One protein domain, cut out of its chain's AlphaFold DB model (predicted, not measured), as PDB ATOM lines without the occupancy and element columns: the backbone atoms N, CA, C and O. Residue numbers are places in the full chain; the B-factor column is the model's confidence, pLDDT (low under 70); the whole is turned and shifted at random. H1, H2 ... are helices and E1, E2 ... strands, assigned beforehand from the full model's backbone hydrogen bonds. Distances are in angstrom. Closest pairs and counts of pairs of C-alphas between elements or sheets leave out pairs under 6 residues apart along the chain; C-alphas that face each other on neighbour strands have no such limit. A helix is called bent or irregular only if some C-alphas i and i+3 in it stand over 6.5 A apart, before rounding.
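Overview. This is residues 6 to 90 of the 93 residues of the protein "AAEL013497-PA" of Aedes aegypti (UniProt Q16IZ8). A long, bent ribbon of paired strands, E3 with E6 at one end and E4 with E5 at the other, arches over a small three-stranded sheet, E2 E1 E8, which has H1 over one face and no named helix over the other. E7 lies beside E6 at one end of the ribbon, the loop of residues 42 to 49 closes the other end, and the unnamed residues 69 to 72 run between the ribbon and E8. The printed part has 85 residues, with one named helix and eight named strands in the order E1 E2 H1 E3 E4 E5 E6 E7 E8, and its class is mixed, helices and strands. The sheet E2 E1 E8 is mixed; the sheet E3 E6 E7 and the pair E4 E5 are antiparallel. The whole is only just compact, close to loose, with a radius of gyration of the C-alphas of 14.1 A and spans of 44 by 30 by 23 A.

Arrangement. In one sheet, E6, residues 57 to 61, is the inner strand between the edge strands E3, residues 29 to 33, and E7, residues 64 to 67. E3 and E6 are antiparallel at 169 degrees, with N 32 and O 58 2.8 A apart, within hydrogen-bond range. E6 and E7 form a hairpin at 165 degrees, with N 64 and O 61 at 3.2 A. E5, residues 50 to 54, runs on into E6 across a break of 2 residues, at 74 degrees. E5 forms a hairpin with E4, residues 37 to 41, at 153 degrees, with N 39 and O 52 at 2.9 A. In the other sheet, E1, residues 6 to 8, is parallel to E8, residues 83 to 86, at 8 degrees, with N 7 and O 84 at 2.8 A. E1 forms a hairpin with E2, residues 11 to 14, at 164 degrees, with N 6 and O 13 at 2.9 A. H1, residues 16 to 25, is on this sheet at a height of 8.9 A over the sheet, two layers with the helix on one face. H1 is over E2 and runs along the strands, at 1 degrees to E2 on the local plane; their closest C-alphas, those of Ala 13 and Ile 19, are 5.4 A apart. Every O i to N i+4 pair in H1 is within hydrogen-bond range. Among the pairs that are apart are E1 and E6, E5 and E8, and H1 and E4.

Along the chain. E3 measures 12.7 A from first to last C-alpha, E4 12.8 A, E5 13.3 A, E6 13.0 A and H1 14.4 A. E1 begins at C-alpha 6, (33.824, -2.678, 19.254), E5 at C-alpha 50, (20.257, -11.207, 24.093), and E8 ends at C-alpha 86, (38.423, -8.497, 21.674).

Size, cuts and confidence. The two C-alphas farthest apart, those of Ala 44 and Asp 63, are 44.3 A apart. The printed part has no cut. The link from E7 to E8, 15 residues, is long. The mean pLDDT of the printed part is 79.8; residues 43 to 47, 63 to 76 and 90 are under 70.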
ATOM      1  N   LEU A   6      32.657  -1.798  19.227       90.38
ATOM      2  CA  LEU A   6      33.824  -2.678  19.254       90.38
ATOM      3  C   LEU A   6      34.856  -2.105  20.228       90.38
ATOM      4  O   LEU A   6      35.162  -0.920  20.164       90.38
ATOM      5  N   VAL A   7      35.423  -2.953  21.081       89.69
ATOM      6  CA  VAL A   7      36.627  -2.672  21.866       89.69
ATOM      7  C   VAL A   7      37.677  -3.709  21.488       89.69
ATOM      8  O   VAL A   7      37.501  -4.894  21.754       89.69
ATOM      9  N   TRP A   8      38.772  -3.275  20.872       88.88
ATOM     10  CA  TRP A   8      39.870  -4.129  20.429       88.88
ATOM     11  C   TRP A   8      41.152  -3.774  21.183       88.88
ATOM     12  O   TRP A   8      41.744  -2.710  20.985       88.88
ATOM     13  N   ASN A   9      41.566  -4.649  22.104       87.19
ATOM     14  CA  ASN A   9      42.697  -4.439  23.015       87.19
ATOM     15  C   ASN A   9      42.645  -3.099  23.778       87.19
ATOM     16  O   ASN A   9      43.673  -2.542  24.139       87.19
ATOM     17  N   GLY A  10      41.440  -2.585  24.045       86.38
ATOM     18  CA  GLY A  10      41.226  -1.297  24.714       86.38
ATOM     19  C   GLY A  10      41.037  -0.093  23.784       86.38
ATOM     20  O   GLY A  10      40.740   0.980  24.290       86.38
ATOM     21  N   ASN A  11      41.145  -0.261  22.462       90.25
ATOM     22  CA  ASN A  11      40.802   0.775  21.481       90.25
ATOM     23  C   ASN A  11      39.345   0.615  21.050       90.25
ATOM     24  O   ASN A  11      38.936  -0.494  20.701       90.25
ATOM     25  N   ASP A  12      38.566   1.691  21.053       91.81
ATOM     26  CA  ASP A  12      37.155   1.647  20.689       91.81
ATOM     27  C   ASP A  12      36.896   2.006  19.217       91.81
ATOM     28  O   ASP A  12      37.550   2.863  18.624       91.81
ATOM     29  N   ALA A  13      35.895   1.353  18.626       94.06
ATOM     30  CA  ALA A  13      35.290   1.739  17.359       94.06
ATOM     31  C   ALA A  13      33.763   1.697  17.502       94.06
ATOM     32  O   ALA A  13      33.171   0.656  17.794       94.06
ATOM     33  N   ASN A  14      33.126   2.849  17.299       94.19
ATOM     34  CA  ASN A  14      31.693   3.038  17.512       94.19
ATOM     35  C   ASN A  14      30.960   3.196  16.185       94.19
ATOM     36  O   ASN A  14      31.316   4.046  15.366       94.19
ATOM     37  N   GLY A  15      29.886   2.436  16.014       93.62
ATOM     38  CA  GLY A  15      29.042   2.477  14.832       93.62
ATOM     39  C   GLY A  15      29.575   1.634  13.676       93.62
ATOM     40  O   GLY A  15      30.775   1.390  13.531       93.62
ATOM     41  N   LYS A  16      28.645   1.176  12.839       92.00
ATOM     42  CA  LYS A  16      28.890   0.191  11.777       92.00
ATOM     43  C   LYS A  16      30.039   0.578  10.840       92.00
ATOM     44  O   LYS A  16      30.878  -0.269  10.553       92.00
ATOM     45  N   ASP A  17      30.087   1.828  10.386       95.56
ATOM     46  CA  ASP A  17      31.069   2.269   9.386       95.56
ATOM     47  C   ASP A  17      32.495   2.297   9.953       95.56
ATOM     48  O   ASP A  17      33.433   1.835   9.303       95.56
ATOM     49  N   ASN A  18      32.656   2.756  11.199       95.88
ATOM     50  CA  ASN A  18      33.952   2.759  11.878       95.88
ATOM     51  C   ASN A  18      34.420   1.336  12.186       95.88
ATOM     52  O   ASN A  18      35.586   1.023  11.974       95.88
ATOM     53  N   ILE A  19      33.512   0.460  12.630       94.25
ATOM     54  CA  ILE A  19      33.815  -0.957  12.862       94.25
ATOM     55  C   ILE A  19      34.241  -1.634  11.555       94.25
ATOM     56  O   ILE A  19      35.233  -2.358  11.526       94.25
ATOM     57  N   GLN A  20      33.520  -1.386  10.459       94.50
ATOM     58  CA  GLN A  20      33.859  -1.940   9.151       94.50
ATOM     59  C   GLN A  20      35.240  -1.468   8.688       94.50
ATOM     60  O   GLN A  20      36.040  -2.293   8.248       94.50
ATOM     61  N   LYS A  21      35.528  -0.167   8.806       96.06
ATOM     62  CA  LYS A  21      36.845   0.390   8.493       96.06
ATOM     63  C   LYS A  21      37.940  -0.256   9.349       96.06
ATOM     64  O   LYS A  21      38.950  -0.679   8.801       96.06
ATOM     65  N   TYR A  22      37.701  -0.419  10.651       94.19
ATOM     66  CA  TYR A  22      38.645  -1.058  11.571       94.19
ATOM     67  C   TYR A  22      39.008  -2.478  11.115       94.19
ATOM     68  O   TYR A  22      40.182  -2.808  10.994       94.19
ATOM     69  N   PHE A  23      38.017  -3.310  10.773       92.06
ATOM     70  CA  PHE A  23      38.270  -4.669  10.277       92.06
ATOM     71  C   PHE A  23      38.980  -4.715   8.916       92.06
ATOM     72  O   PHE A  23      39.694  -5.679   8.653       92.06
ATOM     73  N   GLN A  24      38.796  -3.712   8.051       94.62
ATOM     74  CA  GLN A  24      39.510  -3.623   6.769       94.62
ATOM     75  C   GLN A  24      40.995  -3.279   6.941       94.62
ATOM     76  O   GLN A  24      41.799  -3.630   6.081       94.62
ATOM     77  N   GLU A  25      41.348  -2.590   8.027       93.62
ATOM     78  CA  GLU A  25      42.719  -2.186   8.355       93.62
ATOM     79  C   GLU A  25      43.483  -3.262   9.148       93.62
ATOM     80  O   GLU A  25      44.708  -3.195   9.250       93.62
ATOM     81  N   LEU A  26      42.787  -4.270   9.693       89.12
ATOM     82  CA  LEU A  26      43.421  -5.379  10.402       89.12
ATOM     83  C   LEU A  26      44.175  -6.320   9.442       89.12
ATOM     84  O   LEU A  26      43.711  -6.589   8.329       89.12
ATOM     85  N   PRO A  27      45.313  -6.890   9.881       90.31
ATOM     86  CA  PRO A  27      46.009  -7.913   9.117       90.31
ATOM     87  C   PRO A  27      45.149  -9.173   8.988       90.31
ATOM     88  O   PRO A  27      44.291  -9.465   9.828       90.31
ATOM     89  N   ARG A  28      45.414  -9.967   7.946       90.25
ATOM     90  CA  ARG A  28      44.743 -11.257   7.762       90.25
ATOM     91  C   ARG A  28      44.988 -12.148   8.981       90.25
ATOM     92  O   ARG A  28      46.126 -12.276   9.436       90.25
ATOM     93  N   SER A  29      43.923 -12.797   9.446       87.25
ATOM     94  CA  SER A  29      43.957 -13.672  10.610       87.25
ATOM     95  C   SER A  29      43.419 -15.076  10.336       87.25
ATOM     96  O   SER A  29      42.557 -15.286   9.480       87.25
ATOM     97  N   GLU A  30      43.919 -16.039  11.104       90.38
ATOM     98  CA  GLU A  30      43.364 -17.383  11.245       90.38
ATOM     99  C   GLU A  30      43.002 -17.619  12.712       90.38
ATOM    100  O   GLU A  30      43.826 -17.423  13.605       90.38
ATOM    101  N   HIS A  31      41.758 -18.026  12.970       86.31
ATOM    102  CA  HIS A  31      41.252 -18.247  14.324       86.31
ATOM    103  C   HIS A  31      41.000 -19.735  14.562       86.31
ATOM    104  O   HIS A  31      40.255 -20.371  13.817       86.31
ATOM    105  N   ILE A  32      41.579 -20.275  15.632       87.88
ATOM    106  CA  ILE A  32      41.307 -21.623  16.135       87.88
ATOM    107  C   ILE A  32      40.480 -21.471  17.408       87.88
ATOM    108  O   ILE A  32      40.934 -20.872  18.385       87.88
ATOM    109  N   ILE A  33      39.253 -21.986  17.383       85.56
ATOM    110  CA  ILE A  33      38.308 -21.914  18.501       85.56
ATOM    111  C   ILE A  33      38.211 -23.299  19.128       85.56
ATOM    112  O   ILE A  33      37.866 -24.265  18.449       85.56
ATOM    113  N   ASN A  34      38.496 -23.391  20.426       80.81
ATOM    114  CA  ASN A  34      38.496 -24.666  21.145       80.81
ATOM    115  C   ASN A  34      37.225 -24.849  21.971       80.81
ATOM    116  O   ASN A  34      36.723 -25.964  22.095       80.81
ATOM    117  N   THR A  35      36.716 -23.764  22.551       84.50
ATOM    118  CA  THR A  35      35.505 -23.775  23.367       84.50
ATOM    119  C   THR A  35      34.656 -22.546  23.067       84.50
ATOM    120  O   THR A  35      35.139 -21.530  22.566       84.50
ATOM    121  N   LEU A  36      33.363 -22.665  23.349       88.31
ATOM    122  CA  LEU A  36      32.387 -21.593  23.238       88.31
ATOM    123  C   LEU A  36      31.396 -21.757  24.385       88.31
ATOM    124  O   LEU A  36      30.895 -22.860  24.599       88.31
ATOM    125  N   ASP A  37      31.126 -20.668  25.097       86.88
ATOM    126  CA  ASP A  37      30.042 -20.591  26.074       86.88
ATOM    127  C   ASP A  37      29.066 -19.484  25.673       86.88
ATOM    128  O   ASP A  37      29.471 -18.460  25.118       86.88
ATOM    129  N   ALA A  38      27.779 -19.700  25.925       86.44
ATOM    130  CA  ALA A  38      26.733 -18.736  25.615       86.44
ATOM    131  C   ALA A  38      25.673 -18.741  26.713       86.44
ATOM    132  O   ALA A  38      25.101 -19.781  27.035       86.44
ATOM    133  N   GLN A  39      25.377 -17.561  27.253       86.50
ATOM    134  CA  GLN A  39      24.403 -17.393  28.327       86.50
ATOM    135  C   GLN A  39      23.375 -16.332  27.927       86.50
ATOM    136  O   GLN A  39      23.756 -15.274  27.415       86.50
ATOM    137  N   PRO A  40      22.070 -16.583  28.124       87.12
ATOM    138  CA  PRO A  40      21.062 -15.563  27.900       87.12
ATOM    139  C   PRO A  40      21.224 -14.452  28.941       87.12
ATOM    140  O   PRO A  40      21.343 -14.710  30.139       87.12
ATOM    141  N   ILE A  41      21.207 -13.206  28.486       81.62
ATOM    142  CA  ILE A  41      21.168 -12.040  29.359       81.62
ATOM    143  C   ILE A  41      19.724 -11.877  29.821       81.62
ATOM    144  O   ILE A  41      18.825 -11.616  29.020       81.62
ATOM    145  N   ILE A  42      19.511 -12.047  31.124       78.38
ATOM    146  CA  ILE A  42      18.234 -11.752  31.766       78.38
ATOM    147  C   ILE A  42      18.256 -10.269  32.123       78.38
ATOM    148  O   ILE A  42      18.802  -9.878  33.151       78.38
ATOM    149  N   ASP A  43      17.688  -9.446  31.250       68.69
ATOM    150  CA  ASP A  43      17.438  -8.038  31.532       68.69
ATOM    151  C   ASP A  43      15.934  -7.832  31.740       68.69
ATOM    152  O   ASP A  43      15.121  -8.194  30.893       68.69
ATOM    153  N   ALA A  44      15.560  -7.268  32.890       54.09
ATOM    154  CA  ALA A  44      14.170  -6.965  33.218       54.09
ATOM    155  C   ALA A  44      13.610  -5.777  32.409       54.09
ATOM    156  O   ALA A  44      12.397  -5.568  32.403       54.09
ATOM    157  N   VAL A  45      14.477  -4.989  31.758       54.00
ATOM    158  CA  VAL A  45      14.127  -3.744  31.052       54.00
ATOM    159  C   VAL A  45      14.125  -3.920  29.526       54.00
ATOM    160  O   VAL A  45      13.371  -3.236  28.832       54.00
ATOM    161  N   SER A  46      14.918  -4.849  28.989       64.31
ATOM    162  CA  SER A  46      14.983  -5.131  27.551       64.31
ATOM    163  C   SER A  46      13.960  -6.191  27.133       64.31
ATOM    164  O   SER A  46      13.974  -7.320  27.617       64.31
ATOM    165  N   SER A  47      13.096  -5.866  26.168       68.69
ATOM    166  CA  SER A  47      12.169  -6.827  25.546       68.69
ATOM    167  C   SER A  47      12.851  -7.780  24.553       68.69
ATOM    168  O   SER A  47      12.192  -8.620  23.940       68.69
ATOM    169  N   GLN A  48      14.166  -7.647  24.371       76.25
ATOM    170  CA  GLN A  48      14.937  -8.346  23.357       76.25
ATOM    171  C   GLN A  48      15.848  -9.409  23.972       76.25
ATOM    172  O   GLN A  48      16.791  -9.097  24.702       76.25
ATOM    173  N   LEU A  49      15.605 -10.674  23.607       79.38
ATOM    174  CA  LEU A  49      16.478 -11.786  23.972       79.38
ATOM    175  C   LEU A  49      17.896 -11.527  23.454       79.38
ATOM    176  O   LEU A  49      18.116 -11.406  22.248       79.38
ATOM    177  N   THR A  50      18.847 -11.472  24.383       80.19
ATOM    178  CA  THR A  50      20.257 -11.207  24.093       80.19
ATOM    179  C   THR A  50      21.139 -12.266  24.722       80.19
ATOM    180  O   THR A  50      20.790 -12.800  25.770       80.19
ATOM    181  N   PHE A  51      22.271 -12.583  24.095       82.19
ATOM    182  CA  PHE A  51      23.255 -13.504  24.652       82.19
ATOM    183  C   PHE A  51      24.574 -12.789  24.922       82.19
ATOM    184  O   PHE A  51      25.064 -11.990  24.118       82.19
ATOM    185  N   ILE A  52      25.187 -13.139  26.045       84.88
ATOM    186  CA  ILE A  52      26.629 -13.014  26.181       84.88
ATOM    187  C   ILE A  52      27.244 -14.293  25.625       84.88
ATOM    188  O   ILE A  52      26.780 -15.393  25.922       84.88
ATOM    189  N   ILE A  53      28.251 -14.142  24.773       83.75
ATOM    190  CA  ILE A  53      28.980 -15.262  24.185       83.75
ATOM    191  C   ILE A  53      30.449 -15.084  24.585       83.75
ATOM    192  O   ILE A  53      30.962 -13.970  24.712       83.75
ATOM    193  N   GLN A  54      31.133 -16.177  24.883       84.75
ATOM    194  CA  GLN A  54      32.555 -16.170  25.194       84.75
ATOM    195  C   GLN A  54      33.241 -17.205  24.320       84.75
ATOM    196  O   GLN A  54      32.856 -18.373  24.301       84.75
ATOM    197  N   VAL A  55      34.245 -16.753  23.571       85.69
ATOM    198  CA  VAL A  55      34.917 -17.562  22.551       85.69
ATOM    199  C   VAL A  55      36.426 -17.498  22.766       85.69
ATOM    200  O   VAL A  55      37.124 -16.794  22.040       85.69
ATOM    201  N   PRO A  56      36.961 -18.198  23.778       82.44
ATOM    202  CA  PRO A  56      38.399 -18.310  23.923       82.44
ATOM    203  C   PRO A  56      38.972 -19.152  22.775       82.44
ATOM    204  O   PRO A  56      38.414 -20.163  22.339       82.44
ATOM    205  N   GLY A  57      40.135 -18.743  22.296       81.56
ATOM    206  CA  GLY A  57      40.789 -19.399  21.180       81.56
ATOM    207  C   GLY A  57      42.181 -18.850  20.955       81.56
ATOM    208  O   GLY A  57      42.728 -18.142  21.794       81.56
ATOM    209  N   THR A  58      42.743 -19.195  19.811       83.94
ATOM    210  CA  THR A  58      44.007 -18.663  19.309       83.94
ATOM    211  C   THR A  58      43.719 -17.864  18.050       83.94
ATOM    212  O   THR A  58      43.071 -18.380  17.141       83.94
ATOM    213  N   ALA A  59      44.192 -16.622  17.994       83.81
ATOM    214  CA  ALA A  59      44.194 -15.813  16.782       83.81
ATOM    215  C   ALA A  59      45.631 -15.663  16.266       83.81
ATOM    216  O   ALA A  59      46.487 -15.133  16.970       83.81
ATOM    217  N   ASN A  60      45.890 -16.135  15.049       85.31
ATOM    218  CA  ASN A  60      47.162 -15.961  14.358       85.31
ATOM    219  C   ASN A  60      47.005 -14.843  13.338       85.31
ATOM    220  O   ASN A  60      46.261 -15.000  12.372       85.31
ATOM    221  N   PHE A  61      47.695 -13.729  13.548       85.50
ATOM    222  CA  PHE A  61      47.764 -12.642  12.577       85.50
ATOM    223  C   PHE A  61      49.049 -12.804  11.766       85.50
ATOM    224  O   PHE A  61      50.044 -13.281  12.307       85.50
ATOM    225  N   GLN A  62      49.042 -12.417  10.485       78.62
ATOM    226  CA  GLN A  62      50.201 -12.588   9.588       78.62
ATOM    227  C   GLN A  62      51.543 -12.090  10.164       78.62
ATOM    228  O   GLN A  62      52.577 -12.631   9.783       78.62
ATOM    229  N   ASP A  63      51.519 -11.148  11.116       64.75
ATOM    230  CA  ASP A  63      52.713 -10.508  11.672       64.75
ATOM    231  C   ASP A  63      53.001 -10.799  13.166       64.75
ATOM    232  O   ASP A  63      54.037 -10.353  13.647       64.75
ATOM    233  N   ASN A  64      52.153 -11.527  13.922       58.06
ATOM    234  CA  ASN A  64      52.369 -11.779  15.368       58.06
ATOM    235  C   ASN A  64      51.726 -13.089  15.896       58.06
ATOM    236  O   ASN A  64      50.621 -13.443  15.465       58.06
ATOM    237  N   PRO A  65      52.358 -13.792  16.866       47.75
ATOM    238  CA  PRO A  65      51.822 -15.030  17.430       47.75
ATOM    239  C   PRO A  65      50.785 -14.822  18.553       47.75
ATOM    240  O   PRO A  65      51.058 -14.182  19.560       47.75
ATOM    241  N   THR A  66      49.635 -15.473  18.350       50.72
ATOM    242  CA  THR A  66      48.664 -16.061  19.296       50.72
ATOM    243  C   THR A  66      48.281 -15.300  20.560       50.72
ATOM    244  O   THR A  66      48.970 -15.411  21.569       50.72
ATOM    245  N   GLU A  67      47.046 -14.785  20.611       53.19
ATOM    246  CA  GLU A  67      46.391 -14.533  21.901       53.19
ATOM    247  C   GLU A  67      44.857 -14.758  21.871       53.19
ATOM    248  O   GLU A  67      44.257 -14.973  20.809       53.19
ATOM    249  N   ARG A  68      44.238 -14.812  23.064       53.75
ATOM    250  CA  ARG A  68      42.818 -15.176  23.282       53.75
ATOM    251  C   ARG A  68      41.857 -14.041  22.907       53.75
ATOM    252  O   ARG A  68      42.289 -12.919  22.698       53.75
ATOM    253  N   PHE A  69      40.556 -14.327  22.785       57.72
ATOM    254  CA  PHE A  69      39.535 -13.312  22.494       57.72
ATOM    255  C   PHE A  69      38.185 -13.584  23.180       57.72
ATOM    256  O   PHE A  69      37.956 -14.673  23.699       57.72
ATOM    257  N   GLN A  70      37.306 -12.577  23.237       53.56
ATOM    258  CA  GLN A  70      35.948 -12.635  23.812       53.56
ATOM    259  C   GLN A  70      34.970 -11.885  22.878       53.56
ATOM    260  O   GLN A  70      35.424 -11.081  22.070       53.56
ATOM    261  N   LYS A  71      33.656 -12.189  22.892       56.41
ATOM    262  CA  LYS A  71      32.707 -11.660  21.879       56.41
ATOM    263  C   LYS A  71      31.225 -11.803  22.261       56.41
ATOM    264  O   LYS A  71      30.761 -12.927  22.316       56.41
ATOM    265  N   SER A  72      30.444 -10.723  22.388       55.56
ATOM    266  CA  SER A  72      29.026 -10.754  22.847       55.56
ATOM    267  C   SER A  72      27.998 -10.364  21.753       55.56
ATOM    268  O   SER A  72      28.328  -9.537  20.909       55.56
ATOM    269  N   THR A  73      26.743 -10.883  21.735       56.41
ATOM    270  CA  THR A  73      25.683 -10.466  20.754       56.41
ATOM    271  C   THR A  73      24.210 -10.770  21.082       56.41
ATOM    272  O   THR A  73      23.918 -11.896  21.478       56.41
ATOM    273  N   ALA A  74      23.280  -9.880  20.662       53.97
ATOM    274  CA  ALA A  74      22.071 -10.184  19.844       53.97
ATOM    275  C   ALA A  74      21.228  -8.936  19.454       53.97
ATOM    276  O   ALA A  74      21.234  -7.968  20.209       53.97
ATOM    277  N   GLN A  75      20.445  -9.007  18.348       54.12
ATOM    278  CA  GLN A  75      19.194  -8.236  18.100       54.12
ATOM    279  C   GLN A  75      18.411  -8.718  16.841       54.12
ATOM    280  O   GLN A  75      19.000  -8.792  15.770       54.12
ATOM    281  N   ASP A  76      17.086  -8.903  16.960       62.16
ATOM    282  CA  ASP A  76      16.032  -9.178  15.940       62.16
ATOM    283  C   ASP A  76      16.064 -10.566  15.242       62.16
ATOM    284  O   ASP A  76      16.699 -11.496  15.730       62.16
ATOM    285  N   ASP A  77      15.385 -10.723  14.085       73.44
ATOM    286  CA  ASP A  77      15.284 -11.961  13.266       73.44
ATOM    287  C   ASP A  77      16.627 -12.459  12.685       73.44
ATOM    288  O   ASP A  77      16.701 -13.486  12.005       73.44
ATOM    289  N   LYS A  78      17.712 -11.711  12.904       79.81
ATOM    290  CA  LYS A  78      19.082 -12.081  12.535       79.81
ATOM    291  C   LYS A  78      20.012 -11.679  13.665       79.81
ATOM    292  O   LYS A  78      20.095 -10.499  13.964       79.81
ATOM    293  N   TRP A  79      20.797 -12.608  14.198       79.00
ATOM    294  CA  TRP A  79      21.792 -12.295  15.226       79.00
ATOM    295  C   TRP A  79      22.818 -11.262  14.725       79.00
ATOM    296  O   TRP A  79      23.435 -11.440  13.673       79.00
ATOM    297  N   LYS A  80      22.991 -10.169  15.475       83.75
ATOM    298  CA  LYS A  80      23.942  -9.079  15.199       83.75
ATOM    299  C   LYS A  80      24.723  -8.721  16.463       83.75
ATOM    300  O   LYS A  80      24.210  -8.873  17.571       83.75
ATOM    301  N   PHE A  81      25.935  -8.192  16.284       81.69
ATOM    302  CA  PHE A  81      26.750  -7.677  17.385       81.69
ATOM    303  C   PHE A  81      26.207  -6.350  17.908       81.69
ATOM    304  O   PHE A  81      26.119  -5.379  17.159       81.69
ATOM    305  N   ALA A  82      25.852  -6.341  19.195       83.75
ATOM    306  CA  ALA A  82      25.564  -5.127  19.953       83.75
ATOM    307  C   ALA A  82      26.850  -4.537  20.540       83.75
ATOM    308  O   ALA A  82      27.102  -3.340  20.419       83.75
ATOM    309  N   SER A  83      27.693  -5.399  21.110       85.06
ATOM    310  CA  SER A  83      28.996  -5.041  21.655       85.06
ATOM    311  C   SER A  83      29.983  -6.187  21.455       85.06
ATOM    312  O   SER A  83      29.666  -7.330  21.763       85.06
ATOM    313  N   ASP A  84      31.174  -5.888  20.953       86.94
ATOM    314  CA  ASP A  84      32.268  -6.834  20.757       86.94
ATOM    315  C   ASP A  84      33.495  -6.381  21.559       86.94
ATOM    316  O   ASP A  84      33.846  -5.203  21.533       86.94
ATOM    317  N   CYS A  85      34.133  -7.294  22.292       86.88
ATOM    318  CA  CYS A  85      35.271  -6.991  23.160       86.88
ATOM    319  C   CYS A  85      36.383  -8.009  22.925       86.88
ATOM    320  O   CYS A  85      36.461  -9.047  23.580       86.88
ATOM    321  N   PHE A  86      37.263  -7.689  21.989       86.06
ATOM    322  CA  PHE A  86      38.423  -8.497  21.674       86.06
ATOM    323  C   PHE A  86      39.587  -8.083  22.573       86.06
ATOM    324  O   PHE A  86      39.984  -6.916  22.601       86.06
ATOM    325  N   ARG A  87      40.146  -9.039  23.314       84.44
ATOM    326  CA  ARG A  87      41.325  -8.815  24.147       84.44
ATOM    327  C   ARG A  87      42.284  -9.976  24.024       84.44
ATOM    328  O   ARG A  87      42.038 -11.034  24.599       84.44
ATOM    329  N   LEU A  88      43.381  -9.685  23.352       82.00
ATOM    330  CA  LEU A  88      44.579 -10.480  23.340       82.00
ATOM    331  C   LEU A  88      45.088 -10.659  24.795       82.00
ATOM    332  O   LEU A  88      45.058  -9.731  25.612       82.00
ATOM    333  N   GLN A  89      45.399 -11.902  25.159       75.62
ATOM    334  CA  GLN A  89      46.002 -12.273  26.439       75.62
ATOM    335  C   GLN A  89      47.492 -12.580  26.273       75.62
ATOM    336  O   GLN A  89      47.843 -13.714  25.936       75.62
ATOM    337  N   ASP A  90      48.328 -11.602  26.612       67.50
ATOM    338  CA  ASP A  90      49.769 -11.781  26.714       67.50
ATOM    339  C   ASP A  90      50.096 -12.873  27.737       67.50
ATOM    340  O   ASP A  90      49.514 -12.944  28.830       67.50
TER     341      ASP A  90